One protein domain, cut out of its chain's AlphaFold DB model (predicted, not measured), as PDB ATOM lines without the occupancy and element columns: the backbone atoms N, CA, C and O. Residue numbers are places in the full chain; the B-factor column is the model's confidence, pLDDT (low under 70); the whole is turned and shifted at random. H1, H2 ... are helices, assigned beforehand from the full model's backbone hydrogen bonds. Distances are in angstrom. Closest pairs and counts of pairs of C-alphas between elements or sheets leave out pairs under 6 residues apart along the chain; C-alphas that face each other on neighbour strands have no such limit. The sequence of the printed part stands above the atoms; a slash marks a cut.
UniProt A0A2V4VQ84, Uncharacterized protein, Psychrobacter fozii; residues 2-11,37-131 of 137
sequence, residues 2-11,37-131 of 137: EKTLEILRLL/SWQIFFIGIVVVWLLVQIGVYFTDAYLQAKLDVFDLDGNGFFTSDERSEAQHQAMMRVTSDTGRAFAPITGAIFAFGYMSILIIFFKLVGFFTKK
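AT A GLANCE: This is residues 2 to 11 and 37 to 131 of the 137 residues of an uncharacterized protein of Psychrobacter fozii (UniProt A0A2V4VQ84). One long helix, H2, is the spine of an elongated model: H1 packs along one part of it, H3 folds back beside its last part, and H5 slants across residues 41 to 56 of H2, while residues 120 to 131, of which 120 to 129 belong to H5, stick out at one end. The loop of residues 71 to 84 makes the opposite end. The printed part has 105 residues with five named helices, H1 to H5 in chain order, and no named strand: the class is all helix. It is extended, with a radius of gyration of the C-alphas of 20.1 A and spans of 71 by 25 by 21 A.

HOW THE PARTS SIT: H1, residues 2 to 11, touches H2, residues 37 to 70, at residues 55 to 66 alone; the closest C-alphas, Arg 9 and Phe 58, are 5.4 A apart, at a shallow tilt of 16 degrees, opposite ways. H2 and H3, residues 85 to 95, form a helical hairpin; they touch, with C-alphas 67 and 90 closest at 5.3 A, and tilt by 23 degrees, shallow. H4, residues 98 to 101, is close to H2 but not clearly touching, C-alphas 56 and 100 being closest at 6.2 A. H5, residues 103 to 129, touches H2 at a steep tilt of 44 degrees, opposite ways, with C-alphas 45 and 111 closest at 5.0 A. H1 and H5 are apart. Every O i to N i+4 pair is within hydrogen-bond range in H1 and H3; H2 has 28 of 30, H5 has 22 of 23, and H4 is too short for one.

IN THESE COORDINATES: H1 begins at C-alpha 2 (159.110, 189.636, 180.205) and measures 14.3 A. H2 measures 50.5 A, H3 15.3 A and H4 5.0 A. H5 measures 37.3 A and ends at C-alpha 129 (163.020, 174.187, 136.886).

THE WHOLE: The farthest C-alphas, Ser 80 and Lys 131, are 72.1 A apart. Residues 12 to 36 are not printed; C-alphas 11 and 37 are 27.0 A apart across this cut. H2 to H3 is a long link. Residues 130 to 131 have pLDDT under 70.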
ATOM      1  N   GLU A   2     159.682 190.919 180.665       83.12
ATOM      2  CA  GLU A   2     159.110 189.636 180.205       83.12
ATOM      3  C   GLU A   2     158.630 189.646 178.739       83.12
ATOM      4  O   GLU A   2     159.095 188.840 177.938       83.12
ATOM      5  N   LYS A   3     157.780 190.611 178.350       89.00
ATOM      6  CA  LYS A   3     157.288 190.745 176.963       89.00
ATOM      7  C   LYS A   3     158.414 190.926 175.938       89.00
ATOM      8  O   LYS A   3     158.325 190.434 174.820       89.00
ATOM      9  N   THR A   4     159.481 191.635 176.307       90.94
ATOM     10  CA  THR A   4     160.644 191.844 175.433       90.94
ATOM     11  C   THR A   4     161.383 190.527 175.201       90.94
ATOM     12  O   THR A   4     161.708 190.210 174.061       90.94
ATOM     13  N   LEU A   5     161.602 189.738 176.258       91.19
ATOM     14  CA  LEU A   5     162.245 188.422 176.170       91.19
ATOM     15  C   LEU A   5     161.393 187.423 175.377       91.19
ATOM     16  O   LEU A   5     161.927 186.658 174.578       91.19
ATOM     17  N   GLU A   6     160.069 187.479 175.527       90.25
ATOM     18  CA  GLU A   6     159.138 186.680 174.728       90.25
ATOM     19  C   GLU A   6     159.243 187.007 173.230       90.25
ATOM     20  O   GLU A   6     159.390 186.101 172.407       90.25
ATOM     21  N   ILE A   7     159.251 188.295 172.868       94.31
ATOM     22  CA  ILE A   7     159.429 188.732 171.476       94.31
ATOM     23  C   ILE A   7     160.787 188.266 170.932       94.31
ATOM     24  O   ILE A   7     160.847 187.719 169.832       94.31
ATOM     25  N   LEU A   8     161.873 188.436 171.692       94.19
ATOM     26  CA  LEU A   8     163.216 188.013 171.279       94.19
ATOM     27  C   LEU A   8     163.306 186.496 171.069       94.19
ATOM     28  O   LEU A   8     163.876 186.043 170.072       94.19
ATOM     29  N   ARG A   9     162.673 185.707 171.943       91.56
ATOM     30  CA  ARG A   9     162.538 184.255 171.781       91.56
ATOM     31  C   ARG A   9     161.832 183.913 170.469       91.56
ATOM     32  O   ARG A   9     162.362 183.126 169.686       91.56
ATOM     33  N   LEU A  10     160.684 184.523 170.182       94.06
ATOM     34  CA  LEU A  10     159.946 184.275 168.936       94.06
ATOM     35  C   LEU A  10     160.751 184.680 167.692       94.06
ATOM     36  O   LEU A  10     160.796 183.931 166.713       94.06
ATOM     37  N   LEU A  11     161.444 185.819 167.744       96.19
ATOM     38  CA  LEU A  11     162.308 186.285 166.657       96.19
ATOM     39  C   LEU A  11     163.471 185.328 166.392       96.19
ATOM     40  O   LEU A  11     163.789 185.073 165.232       96.19
ATOM     41  N   SER A  37     179.109 175.254 147.142       88.25
ATOM     42  CA  SER A  37     177.983 174.715 147.924       88.25
ATOM     43  C   SER A  37     178.397 174.085 149.255       88.25
ATOM     44  O   SER A  37     177.652 174.174 150.225       88.25
ATOM     45  N   TRP A  38     179.588 173.484 149.327       91.19
ATOM     46  CA  TRP A  38     180.104 172.921 150.576       91.19
ATOM     47  C   TRP A  38     180.448 174.015 151.602       91.19
ATOM     48  O   TRP A  38     180.225 173.820 152.790       91.19
ATOM     49  N   GLN A  39     180.899 175.198 151.164       94.12
ATOM     50  CA  GLN A  39     181.146 176.331 152.066       94.12
ATOM     51  C   GLN A  39     179.832 176.856 152.648       94.12
ATOM     52  O   GLN A  39     179.740 177.078 153.850       94.12
ATOM     53  N   ILE A  40     178.794 176.994 151.815       94.25
ATOM     54  CA  ILE A  40     177.449 177.389 152.267       94.25
ATOM     55  C   ILE A  40     176.869 176.369 153.248       94.25
ATOM     56  O   ILE A  40     176.202 176.759 154.201       94.25
ATOM     57  N   PHE A  41     177.150 175.080 153.053       95.88
ATOM     58  CA  PHE A  41     176.748 174.037 153.989       95.88
ATOM     59  C   PHE A  41     177.373 174.237 155.375       95.88
ATOM     60  O   PHE A  41     176.638 174.363 156.350       95.88
ATOM     61  N   PHE A  42     178.703 174.339 155.468       96.94
ATOM     62  CA  PHE A  42     179.376 174.511 156.760       96.94
ATOM     63  C   PHE A  42     179.053 175.852 157.426       96.94
ATOM     64  O   PHE A  42     178.770 175.880 158.622       96.94
ATOM     65  N   ILE A  43     179.019 176.950 156.663       96.38
ATOM     66  CA  ILE A  43     178.595 178.262 157.180       96.38
ATOM     67  C   ILE A  43     177.160 178.172 157.702       96.38
ATOM     68  O   ILE A  43     176.870 178.653 158.794       96.38
ATOM     69  N   GLY A  44     176.270 177.514 156.960       96.81
ATOM     70  CA  GLY A  44     174.884 177.315 157.363       96.81
ATOM     71  C   GLY A  44     174.739 176.517 158.649       96.81
ATOM     72  O   GLY A  44     173.952 176.914 159.501       96.81
ATOM     73  N   ILE A  45     175.525 175.452 158.833       98.00
ATOM     74  CA  ILE A  45     175.526 174.674 160.080       98.00
ATOM     75  C   ILE A  45     175.891 175.573 161.258       98.00
ATOM     76  O   ILE A  45     175.170 175.588 162.252       98.00
ATOM     77  N   VAL A  46     176.972 176.347 161.137       97.94
ATOM     78  CA  VAL A  46     177.417 177.252 162.206       97.94
ATOM     79  C   VAL A  46     176.356 178.314 162.496       97.94
ATOM     80  O   VAL A  46     176.033 178.549 163.656       97.94
ATOM     81  N   VAL A  47     175.766 178.918 161.461       97.31
ATOM     82  CA  VAL A  47     174.709 179.931 161.614       97.31
ATOM     83  C   VAL A  47     173.476 179.349 162.302       97.31
ATOM     84  O   VAL A  47     172.998 179.931 163.271       97.31
ATOM     85  N   VAL A  48     172.969 178.199 161.848       97.88
ATOM     86  CA  VAL A  48     171.807 177.536 162.464       97.88
ATOM     87  C   VAL A  48     172.109 177.168 163.910       97.88
ATOM     88  O   VAL A  48     171.297 177.438 164.788       97.88
ATOM     89  N   TRP A  49     173.282 176.592 164.168       97.81
ATOM     90  CA  TRP A  49     173.690 176.206 165.513       97.81
ATOM     91  C   TRP A  49     173.729 177.410 166.461       97.81
ATOM     92  O   TRP A  49     173.145 177.343 167.541       97.81
ATOM     93  N   LEU A  50     174.331 178.528 166.040       97.62
ATOM     94  CA  LEU A  50     174.356 179.768 166.821       97.62
ATOM     95  C   LEU A  50     172.952 180.328 167.062       97.62
ATOM     96  O   LEU A  50     172.652 180.742 168.179       97.62
ATOM     97  N   LEU A  51     172.076 180.316 166.054       96.94
ATOM     98  CA  LEU A  51     170.692 180.781 166.202       96.94
ATOM     99  C   LEU A  51     169.906 179.927 167.206       96.94
ATOM    100  O   LEU A  51     169.162 180.479 168.018       96.94
ATOM    101  N   VAL A  52     170.129 178.609 167.220       96.69
ATOM    102  CA  VAL A  52     169.568 177.712 168.241       96.69
ATOM    103  C   VAL A  52     170.084 178.087 169.634       96.69
ATOM    104  O   VAL A  52     169.272 178.226 170.546       96.69
ATOM    105  N   GLN A  53     171.392 178.322 169.808       97.06
ATOM    106  CA  GLN A  53     171.941 178.727 171.113       97.06
ATOM    107  C   GLN A  53     171.393 180.085 171.579       97.06
ATOM    108  O   GLN A  53     171.081 180.254 172.755       97.06
ATOM    109  N   ILE A  54     171.204 181.038 170.663       96.38
ATOM    110  CA  ILE A  54     170.569 182.330 170.961       96.38
ATOM    111  C   ILE A  54     169.120 182.126 171.435       96.38
ATOM    112  O   ILE A  54     168.690 182.754 172.402       96.38
ATOM    113  N   GLY A  55     168.366 181.230 170.793       95.38
ATOM    114  CA  GLY A  55     167.002 180.909 171.214       95.38
ATOM    115  C   GLY A  55     166.935 180.247 172.592       95.38
ATOM    116  O   GLY A  55     166.047 180.568 173.389       95.38
ATOM    117  N   VAL A  56     167.897 179.377 172.904       95.38
ATOM    118  CA  VAL A  56     168.056 178.782 174.241       95.38
ATOM    119  C   VAL A  56     168.353 179.862 175.271       95.38
ATOM    120  O   VAL A  56     167.654 179.924 176.277       95.38
ATOM    121  N   TYR A  57     169.299 180.759 174.985       95.38
ATOM    122  CA  TYR A  57     169.653 181.874 175.863       95.38
ATOM    123  C   TYR A  57     168.447 182.763 176.195       95.38
ATOM    124  O   TYR A  57     168.182 183.037 177.363       95.38
ATOM    125  N   PHE A  58     167.655 183.170 175.196       94.88
ATOM    126  CA  PHE A  58     166.459 183.980 175.459       94.88
ATOM    127  C   PHE A  58     165.363 183.213 176.196       94.88
ATOM    128  O   PHE A  58     164.617 183.810 176.969       94.88
ATOM    129  N   THR A  59     165.252 181.903 175.973       94.12
ATOM    130  CA  THR A  59     164.299 181.064 176.710       94.12
ATOM    131  C   THR A  59     164.711 180.932 178.174       94.12
ATOM    132  O   THR A  59     163.855 181.007 179.050       94.12
ATOM    133  N   ASP A  60     166.003 180.769 178.444       94.06
ATOM    134  CA  ASP A  60     166.552 180.722 179.796       94.06
ATOM    135  C   ASP A  60     166.333 182.047 180.531       94.06
ATOM    136  O   ASP A  60     165.665 182.075 181.561       94.06
ATOM    137  N   ALA A  61     166.724 183.165 179.910       93.38
ATOM    138  CA  ALA A  61     166.481 184.502 180.443       93.38
ATOM    139  C   ALA A  61     164.989 184.780 180.693       93.38
ATOM    140  O   ALA A  61     164.630 185.397 181.691       93.38
ATOM    141  N   TYR A  62     164.099 184.321 179.806       93.75
ATOM    142  CA  TYR A  62     162.652 184.466 179.979       93.75
ATOM    143  C   TYR A  62     162.120 183.678 181.181       93.75
ATOM    144  O   TYR A  62     161.286 184.197 181.922       93.75
ATOM    145  N   LEU A  63     162.566 182.434 181.376       93.56
ATOM    146  CA  LEU A  63     162.116 181.630 182.513       93.56
ATOM    147  C   LEU A  63     162.723 182.111 183.827       93.56
ATOM    148  O   LEU A  63     162.006 182.141 184.823       93.56
ATOM    149  N   GLN A  64     163.983 182.549 183.815       93.12
ATOM    150  CA  GLN A  64     164.609 183.170 184.975       93.12
ATOM    151  C   GLN A  64     163.859 184.444 185.368       93.12
ATOM    152  O   GLN A  64     163.393 184.544 186.492       93.12
ATOM    153  N   ALA A  65     163.564 185.332 184.411       91.69
ATOM    154  CA  ALA A  65     162.783 186.541 184.679       91.69
ATOM    155  C   ALA A  65     161.377 186.255 185.241       91.69
ATOM    156  O   ALA A  65     160.811 187.107 185.917       91.69
ATOM    157  N   LYS A  66     160.791 185.081 184.959       92.06
ATOM    158  CA  LYS A  66     159.523 184.641 185.570       92.06
ATOM    159  C   LYS A  66     159.689 184.119 186.989       92.06
ATOM    160  O   LYS A  66     158.761 184.244 187.783       92.06
ATOM    161  N   LEU A  67     160.820 183.490 187.274       93.19
ATOM    162  CA  LEU A  67     161.160 182.992 188.597       93.19
ATOM    163  C   LEU A  67     161.549 184.145 189.535       93.19
ATOM    164  O   LEU A  67     161.113 184.165 190.681       93.19
ATOM    165  N   ASP A  68     162.267 185.141 189.021       91.69
ATOM    166  CA  ASP A  68     162.745 186.304 189.777       91.69
ATOM    167  C   ASP A  68     161.604 187.192 190.299       91.69
ATOM    168  O   ASP A  68     161.787 187.937 191.250       91.69
ATOM    169  N   VAL A  69     160.393 187.098 189.734       91.38
ATOM    170  CA  VAL A  69     159.208 187.817 190.253       91.38
ATOM    171  C   VAL A  69     158.853 187.391 191.684       91.38
ATOM    172  O   VAL A  69     158.191 188.141 192.399       91.38
ATOM    173  N   PHE A  70     159.267 186.192 192.099       91.81
ATOM    174  CA  PHE A  70     159.021 185.675 193.443       91.81
ATOM    175  C   PHE A  70     160.123 186.040 194.449       91.81
ATOM    176  O   PHE A  70     159.931 185.784 195.631       91.81
ATOM    177  N   ASP A  71     161.248 186.599 193.995       90.94
ATOM    178  CA  ASP A  71     162.324 187.113 194.850       90.94
ATOM    179  C   ASP A  71     161.986 188.568 195.211       90.94
ATOM    180  O   ASP A  71     162.264 189.504 194.456       90.94
ATOM    181  N   LEU A  72     161.254 188.747 196.311       90.06
ATOM    182  CA  LEU A  72     160.665 190.029 196.701       90.06
ATOM    183  C   LEU A  72     161.706 190.967 197.309       90.06
ATOM    184  O   LEU A  72     161.560 192.188 197.195       90.06
ATOM    185  N   ASP A  73     162.729 190.416 197.963       90.38
ATOM    186  CA  ASP A  73     163.819 191.185 198.564       90.38
ATOM    187  C   ASP A  73     165.061 191.308 197.657       90.38
ATOM    188  O   ASP A  73     165.934 192.140 197.923       90.38
ATOM    189  N   GLY A  74     165.101 190.566 196.545       87.44
ATOM    190  CA  GLY A  74     166.129 190.654 195.510       87.44
ATOM    191  C   GLY A  74     167.472 190.070 195.939       87.44
ATOM    192  O   GLY A  74     168.514 190.481 195.414       87.44
ATOM    193  N   ASN A  75     167.482 189.178 196.931       90.75
ATOM    194  CA  ASN A  75     168.707 188.615 197.494       90.75
ATOM    195  C   ASN A  75     169.203 187.361 196.735       90.75
ATOM    196  O   ASN A  75     170.295 186.863 197.028       90.75
ATOM    197  N   GLY A  76     168.439 186.867 195.750       85.75
ATOM    198  CA  GLY A  76     168.744 185.676 194.950       85.75
ATOM    199  C   GLY A  76     168.374 184.341 195.610       85.75
ATOM    200  O   GLY A  76     168.679 183.280 195.058       85.75
ATOM    201  N   PHE A  77     167.730 184.362 196.775       88.19
ATOM    202  CA  PHE A  77     167.291 183.202 197.545       88.19
ATOM    203  C   PHE A  77     165.829 183.343 197.967       88.19
ATOM    204  O   PHE A  77     165.406 184.364 198.482       88.19
ATOM    205  N   PHE A  78     165.080 182.245 197.870       90.19
ATOM    206  CA  PHE A  78     163.685 182.225 198.311       90.19
ATOM    207  C   PHE A  78     163.571 181.898 199.806       90.19
ATOM    208  O   PHE A  78     163.811 180.755 200.249       90.19
ATOM    209  N   THR A  79     163.162 182.896 200.577       89.75
ATOM    210  CA  THR A  79     162.797 182.791 201.994       89.75
ATOM    211  C   THR A  79     161.472 182.044 202.183       89.75
ATOM    212  O   THR A  79     160.761 181.728 201.229       89.75
ATOM    213  N   SER A  80     161.145 181.689 203.428       85.50
ATOM    214  CA  SER A  80     159.928 180.937 203.773       85.50
ATOM    215  C   SER A  80     158.652 181.598 203.252       85.50
ATOM    216  O   SER A  80     157.735 180.897 202.828       85.50
ATOM    217  N   ASP A  81     158.627 182.930 203.253       87.00
ATOM    218  CA  ASP A  81     157.451 183.734 202.928       87.00
ATOM    219  C   ASP A  81     157.267 183.906 201.405       87.00
ATOM    220  O   ASP A  81     156.173 184.212 200.934       87.00
ATOM    221  N   GLU A  82     158.314 183.634 200.620       87.00
ATOM    222  CA  GLU A  82     158.333 183.703 199.148       87.00
ATOM    223  C   GLU A  82     158.035 182.346 198.485       87.00
ATOM    224  O   GLU A  82     157.746 182.254 197.285       87.00
ATOM    225  N   ARG A  83     158.075 181.260 199.269       87.88
ATOM    226  CA  ARG A  83     157.796 179.897 198.801       87.88
ATOM    227  C   ARG A  83     156.299 179.686 198.631       87.88
ATOM    228  O   ARG A  83     155.588 179.278 199.545       87.88
ATOM    229  N   SER A  84     155.839 179.914 197.410       91.88
ATOM    230  CA  SER A  84     154.496 179.557 196.961       91.88
ATOM    231  C   SER A  84     154.523 178.371 195.995       91.88
ATOM    232  O   SER A  84     155.537 178.078 195.364       91.88
ATOM    233  N   GLU A  85     153.376 177.718 195.811       92.50
ATOM    234  CA  GLU A  85     153.214 176.681 194.781       92.50
ATOM    235  C   GLU A  85     153.534 177.223 193.373       92.50
ATOM    236  O   GLU A  85     154.177 176.557 192.563       92.50
ATOM    237  N   ALA A  86     153.161 178.476 193.088       91.12
ATOM    238  CA  ALA A  86     153.474 179.130 191.818       91.12
ATOM    239  C   ALA A  86     154.988 179.340 191.625       91.12
ATOM    240  O   ALA A  86     155.502 179.124 190.524       91.12
ATOM    241  N   GLN A  87     155.702 179.700 192.695       94.00
ATOM    242  CA  GLN A  87     157.161 179.813 192.702       94.00
ATOM    243  C   GLN A  87     157.814 178.449 192.451       94.00
ATOM    244  O   GLN A  87     158.704 178.343 191.605       94.00
ATOM    245  N   HIS A  88     157.330 177.387 193.102       93.12
ATOM    246  CA  HIS A  88     157.840 176.032 192.895       93.12
ATOM    247  C   HIS A  88     157.674 175.580 191.437       93.12
ATOM    248  O   HIS A  88     158.613 175.066 190.824       93.12
ATOM    249  N   GLN A  89     156.518 175.850 190.828       93.19
ATOM    250  CA  GLN A  89     156.288 175.558 189.413       93.19
ATOM    251  C   GLN A  89     157.199 176.371 188.483       93.19
ATOM    252  O   GLN A  89     157.673 175.841 187.474       93.19
ATOM    253  N   ALA A  90     157.466 177.642 188.796       92.62
ATOM    254  CA  ALA A  90     158.417 178.456 188.040       92.62
ATOM    255  C   ALA A  90     159.848 177.900 188.150       92.62
ATOM    256  O   ALA A  90     160.526 177.760 187.132       92.62
ATOM    257  N   MET A  91     160.264 177.486 189.349       92.94
ATOM    258  CA  MET A  91     161.567 176.866 189.603       92.94
ATOM    259  C   MET A  91     161.728 175.553 188.831       92.94
ATOM    260  O   MET A  91     162.756 175.322 188.187       92.94
ATOM    261  N   MET A  92     160.693 174.711 188.827       93.38
ATOM    262  CA  MET A  92     160.682 173.478 188.040       93.38
ATOM    263  C   MET A  92     160.863 173.779 186.551       93.38
ATOM    264  O   MET A  92     161.687 173.151 185.902       93.38
ATOM    265  N   ARG A  93     160.195 174.800 186.002       91.62
ATOM    266  CA  ARG A  93     160.360 175.180 184.585       91.62
ATOM    267  C   ARG A  93     161.773 175.653 184.233       91.62
ATOM    268  O   ARG A  93     162.192 175.471 183.091       91.62
ATOM    269  N   VAL A  94     162.502 176.270 185.160       91.25
ATOM    270  CA  VAL A  94     163.912 176.648 184.949       91.25
ATOM    271  C   VAL A  94     164.807 175.406 184.981       91.25
ATOM    272  O   VAL A  94     165.612 175.190 184.077       91.25
ATOM    273  N   THR A  95     164.620 174.544 185.979       88.94
ATOM    274  CA  THR A  95     165.554 173.451 186.297       88.94
ATOM    275  C   THR A  95     165.299 172.151 185.532       88.94
ATOM    276  O   THR A  95     166.238 171.415 185.239       88.94
ATOM    277  N   SER A  96     164.054 171.855 185.158       86.62
ATOM    278  CA  SER A  96     163.654 170.579 184.552       86.62
ATOM    279  C   SER A  96     163.682 170.596 183.016       86.62
ATOM    280  O   SER A  96     162.779 170.052 182.378       86.62
ATOM    281  N   ASP A  97     164.683 171.234 182.401       87.31
ATOM    282  CA  ASP A  97     164.789 171.327 180.937       87.31
ATOM    283  C   ASP A  97     166.057 170.661 180.389       87.31
ATOM    284  O   ASP A  97     167.078 171.286 180.087       87.31
ATOM    285  N   THR A  98     165.943 169.346 180.209       88.69
ATOM    286  CA  THR A  98     166.946 168.499 179.555       88.69
ATOM    287  C   THR A  98     167.234 168.955 178.121       88.69
ATOM    288  O   THR A  98     168.363 168.836 177.648       88.69
ATOM    289  N   GLY A  99     166.237 169.501 177.418       87.56
ATOM    290  CA  GLY A  99     166.388 169.967 176.041       87.56
ATOM    291  C   GLY A  99     167.367 171.133 175.940       87.56
ATOM    292  O   GLY A  99     168.274 171.100 175.108       87.56
ATOM    293  N   ARG A 100     167.244 172.123 176.829       92.19
ATOM    294  CA  ARG A 100     168.190 173.248 176.922       92.19
ATOM    295  C   ARG A 100     169.576 172.805 177.365       92.19
ATOM    296  O   ARG A 100     170.555 173.239 176.763       92.19
ATOM    297  N   ALA A 101     169.670 171.908 178.346       92.75
ATOM    298  CA  ALA A 101     170.957 171.407 178.829       92.75
ATOM    299  C   ALA A 101     171.770 170.713 177.719       92.75
ATOM    300  O   ALA A 101     172.975 170.925 177.593       92.75
ATOM    301  N   PHE A 102     171.107 169.929 176.863       95.12
ATOM    302  CA  PHE A 102     171.746 169.245 175.734       95.12
ATOM    303  C   PHE A 102     171.683 170.024 174.414       95.12
ATOM    304  O   PHE A 102     172.097 169.495 173.374       95.12
ATOM    305  N   ALA A 103     171.202 171.269 174.412       95.00
ATOM    306  CA  ALA A 103     171.063 172.078 173.204       95.00
ATOM    307  C   ALA A 103     172.372 172.294 172.420       95.00
ATOM    308  O   ALA A 103     172.303 172.333 171.189       95.00
ATOM    309  N   PRO A 104     173.567 172.384 173.037       95.62
ATOM    310  CA  PRO A 104     174.812 172.480 172.275       95.62
ATOM    311  C   PRO A 104     175.047 171.275 171.356       95.62
ATOM    312  O   PRO A 104     175.448 171.447 170.205       95.62
ATOM    313  N   ILE A 105     174.742 170.065 171.838       96.75
ATOM    314  CA  ILE A 105     174.953 168.807 171.106       96.75
ATOM    315  C   ILE A 105     173.782 168.543 170.156       96.75
ATOM    316  O   ILE A 105     173.970 168.369 168.952       96.75
ATOM    317  N   THR A 106     172.555 168.553 170.678       96.50
ATOM    318  CA  THR A 106     171.342 168.282 169.888       96.50
ATOM    319  C   THR A 106     171.114 169.347 168.815       96.50
ATOM    320  O   THR A 106     170.750 169.014 167.688       96.50
ATOM    321  N   GLY A 107     171.427 170.612 169.109       96.19
ATOM    322  CA  GLY A 107     171.383 171.710 168.148       96.19
ATOM    323  C   GLY A 107     172.383 171.547 167.004       96.19
ATOM    324  O   GLY A 107     172.077 171.931 165.878       96.19
ATOM    325  N   ALA A 108     173.553 170.942 167.244       97.19
ATOM    326  CA  ALA A 108     174.538 170.687 166.188       97.19
ATOM    327  C   ALA A 108     174.057 169.585 165.233       97.19
ATOM    328  O   ALA A 108     174.136 169.735 164.011       97.19
ATOM    329  N   ILE A 109     173.482 168.513 165.789       97.94
ATOM    330  CA  ILE A 109     172.858 167.431 165.014       97.94
ATOM    331  C   ILE A 109     171.692 167.986 164.183       97.94
ATOM    332  O   ILE A 109     171.601 167.723 162.982       97.94
ATOM    333  N   PHE A 110     170.836 168.806 164.800       97.19
ATOM    334  CA  PHE A 110     169.737 169.482 164.117       97.19
ATOM    335  C   PHE A 110     170.238 170.374 162.975       97.19
ATOM    336  O   PHE A 110     169.738 170.265 161.857       97.19
ATOM    337  N   ALA A 111     171.253 171.207 163.218       97.94
ATOM    338  CA  ALA A 111     171.817 172.102 162.211       97.94
ATOM    339  C   ALA A 111     172.352 171.342 160.990       97.94
ATOM    340  O   ALA A 111     172.089 171.732 159.850       97.94
ATOM    341  N   PHE A 112     173.048 170.226 161.220       98.25
ATOM    342  CA  PHE A 112     173.539 169.354 160.156       98.25
ATOM    343  C   PHE A 112     172.393 168.773 159.317       98.25
ATOM    344  O   PHE A 112     172.402 168.887 158.086       98.25
ATOM    345  N   GLY A 113     171.392 168.175 159.969       98.12
ATOM    346  CA  GLY A 113     170.244 167.574 159.287       98.12
ATOM    347  C   GLY A 113     169.437 168.609 158.505       98.12
ATOM    348  O   GLY A 113     169.151 168.421 157.322       98.12
ATOM    349  N   TYR A 114     169.145 169.746 159.135       97.88
ATOM    350  CA  TYR A 114     168.381 170.833 158.536       97.88
ATOM    351  C   TYR A 114     169.062 171.408 157.288       97.88
ATOM    352  O   TYR A 114     168.437 171.506 156.228       97.88
ATOM    353  N   MET A 115     170.362 171.708 157.363       98.00
ATOM    354  CA  MET A 115     171.113 172.206 156.207       98.00
ATOM    355  C   MET A 115     171.216 171.173 155.083       98.00
ATOM    356  O   MET A 115     171.147 171.542 153.907       98.00
ATOM    357  N   SER A 116     171.345 169.890 155.425       97.31
ATOM    358  CA  SER A 116     171.380 168.801 154.443       97.31
ATOM    359  C   SER A 116     170.074 168.744 153.652       97.31
ATOM    360  O   SER A 116     170.095 168.745 152.419       97.31
ATOM    361  N   ILE A 117     168.936 168.786 154.355       97.69
ATOM    362  CA  ILE A 117     167.599 168.796 153.751       97.69
ATOM    363  C   ILE A 117     167.424 170.020 152.848       97.69
ATOM    364  O   ILE A 117     167.017 169.865 151.697       97.69
ATOM    365  N   LEU A 118     167.773 171.223 153.321       96.62
ATOM    366  CA  LEU A 118     167.619 172.453 152.537       96.62
ATOM    367  C   LEU A 118     168.418 172.422 151.232       96.62
ATOM    368  O   LEU A 118     167.881 172.749 150.173       96.62
ATOM    369  N   ILE A 119     169.691 172.024 151.279       94.81
ATOM    370  CA  ILE A 119     170.533 171.984 150.078       94.81
ATOM    371  C   ILE A 119     170.008 170.953 149.078       94.81
ATOM    372  O   ILE A 119     169.940 171.253 147.884       94.81
ATOM    373  N   ILE A 120     169.631 169.757 149.539       95.25
ATOM    374  CA  ILE A 120     169.079 168.711 148.667       95.25
ATOM    375  C   ILE A 120     167.780 169.199 148.028       95.25
ATOM    376  O   ILE A 120     167.645 169.142 146.806       95.25
ATOM    377  N   PHE A 121     166.863 169.746 148.828       95.56
ATOM    378  CA  PHE A 121     165.590 170.277 148.355       95.56
ATOM    379  C   PHE A 121     165.782 171.335 147.262       95.56
ATOM    380  O   PHE A 121     165.257 171.194 146.158       95.56
ATOM    381  N   PHE A 122     166.595 172.364 147.515       93.81
ATOM    382  CA  PHE A 122     166.803 173.440 146.544       93.81
ATOM    383  C   PHE A 122     167.550 172.983 145.286       93.81
ATOM    384  O   PHE A 122     167.270 173.484 144.194       93.81
ATOM    385  N   LYS A 123     168.453 172.001 145.394       90.81
ATOM    386  CA  LYS A 123     169.074 171.376 144.219       90.81
ATOM    387  C   LYS A 123     168.060 170.616 143.370       90.81
ATOM    388  O   LYS A 123     168.092 170.762 142.151       90.81
ATOM    389  N   LEU A 124     167.155 169.857 143.991       93.75
ATOM    390  CA  LEU A 124     166.082 169.152 143.284       93.75
ATOM    391  C   LEU A 124     165.152 170.140 142.572       93.75
ATOM    392  O   LEU A 124     164.931 170.005 141.372       93.75
ATOM    393  N   VAL A 125     164.695 171.191 143.257       92.94
ATOM    394  CA  VAL A 125     163.878 172.256 142.641       92.94
ATOM    395  C   VAL A 125     164.619 172.910 141.467       92.94
ATOM    396  O   VAL A 125     164.053 173.086 140.387       92.94
ATOM    397  N   GLY A 126     165.906 173.220 141.632       87.38
ATOM    398  CA  GLY A 126     166.749 173.764 140.565       87.38
ATOM    399  C   GLY A 126     166.926 172.821 139.368       87.38
ATOM    400  O   GLY A 126     167.108 173.282 138.243       87.38
ATOM    401  N   PHE A 127     166.875 171.505 139.586       88.31
ATOM    402  CA  PHE A 127     166.939 170.506 138.521       88.31
ATOM    403  C   PHE A 127     165.634 170.445 137.720       88.31
ATOM    404  O   PHE A 127     165.679 170.460 136.491       88.31
ATOM    405  N   PHE A 128     164.477 170.441 138.391       88.62
ATOM    406  CA  PHE A 128     163.173 170.418 137.717       88.62
ATOM    407  C   PHE A 128     162.879 171.718 136.959       88.62
ATOM    408  O   PHE A 128     162.402 171.670 135.832       88.62
ATOM    409  N   THR A 129     163.243 172.871 137.522       82.12
ATOM    410  CA  THR A 129     163.020 174.187 136.886       82.12
ATOM    411  C   THR A 129     163.889 174.438 135.651       82.12
ATOM    412  O   THR A 129     163.513 175.230 134.794       82.12
ATOM    413  N   LYS A 130     165.033 173.757 135.502       68.75
ATOM    414  CA  LYS A 130     165.866 173.828 134.283       68.75
ATOM    415  C   LYS A 130     165.364 172.937 133.143       68.75
ATOM    416  O   LYS A 130     165.884 173.036 132.036       68.75
ATOM    417  N   LYS A 131     164.416 172.037 133.415       55.84
ATOM    418  CA  LYS A 131     163.999 170.969 132.499       55.84
ATOM    419  C   LYS A 131     162.814 171.339 131.601       55.84
ATOM    420  O   LYS A 131     162.336 170.462 130.893       55.84
TER     421      LYS A 131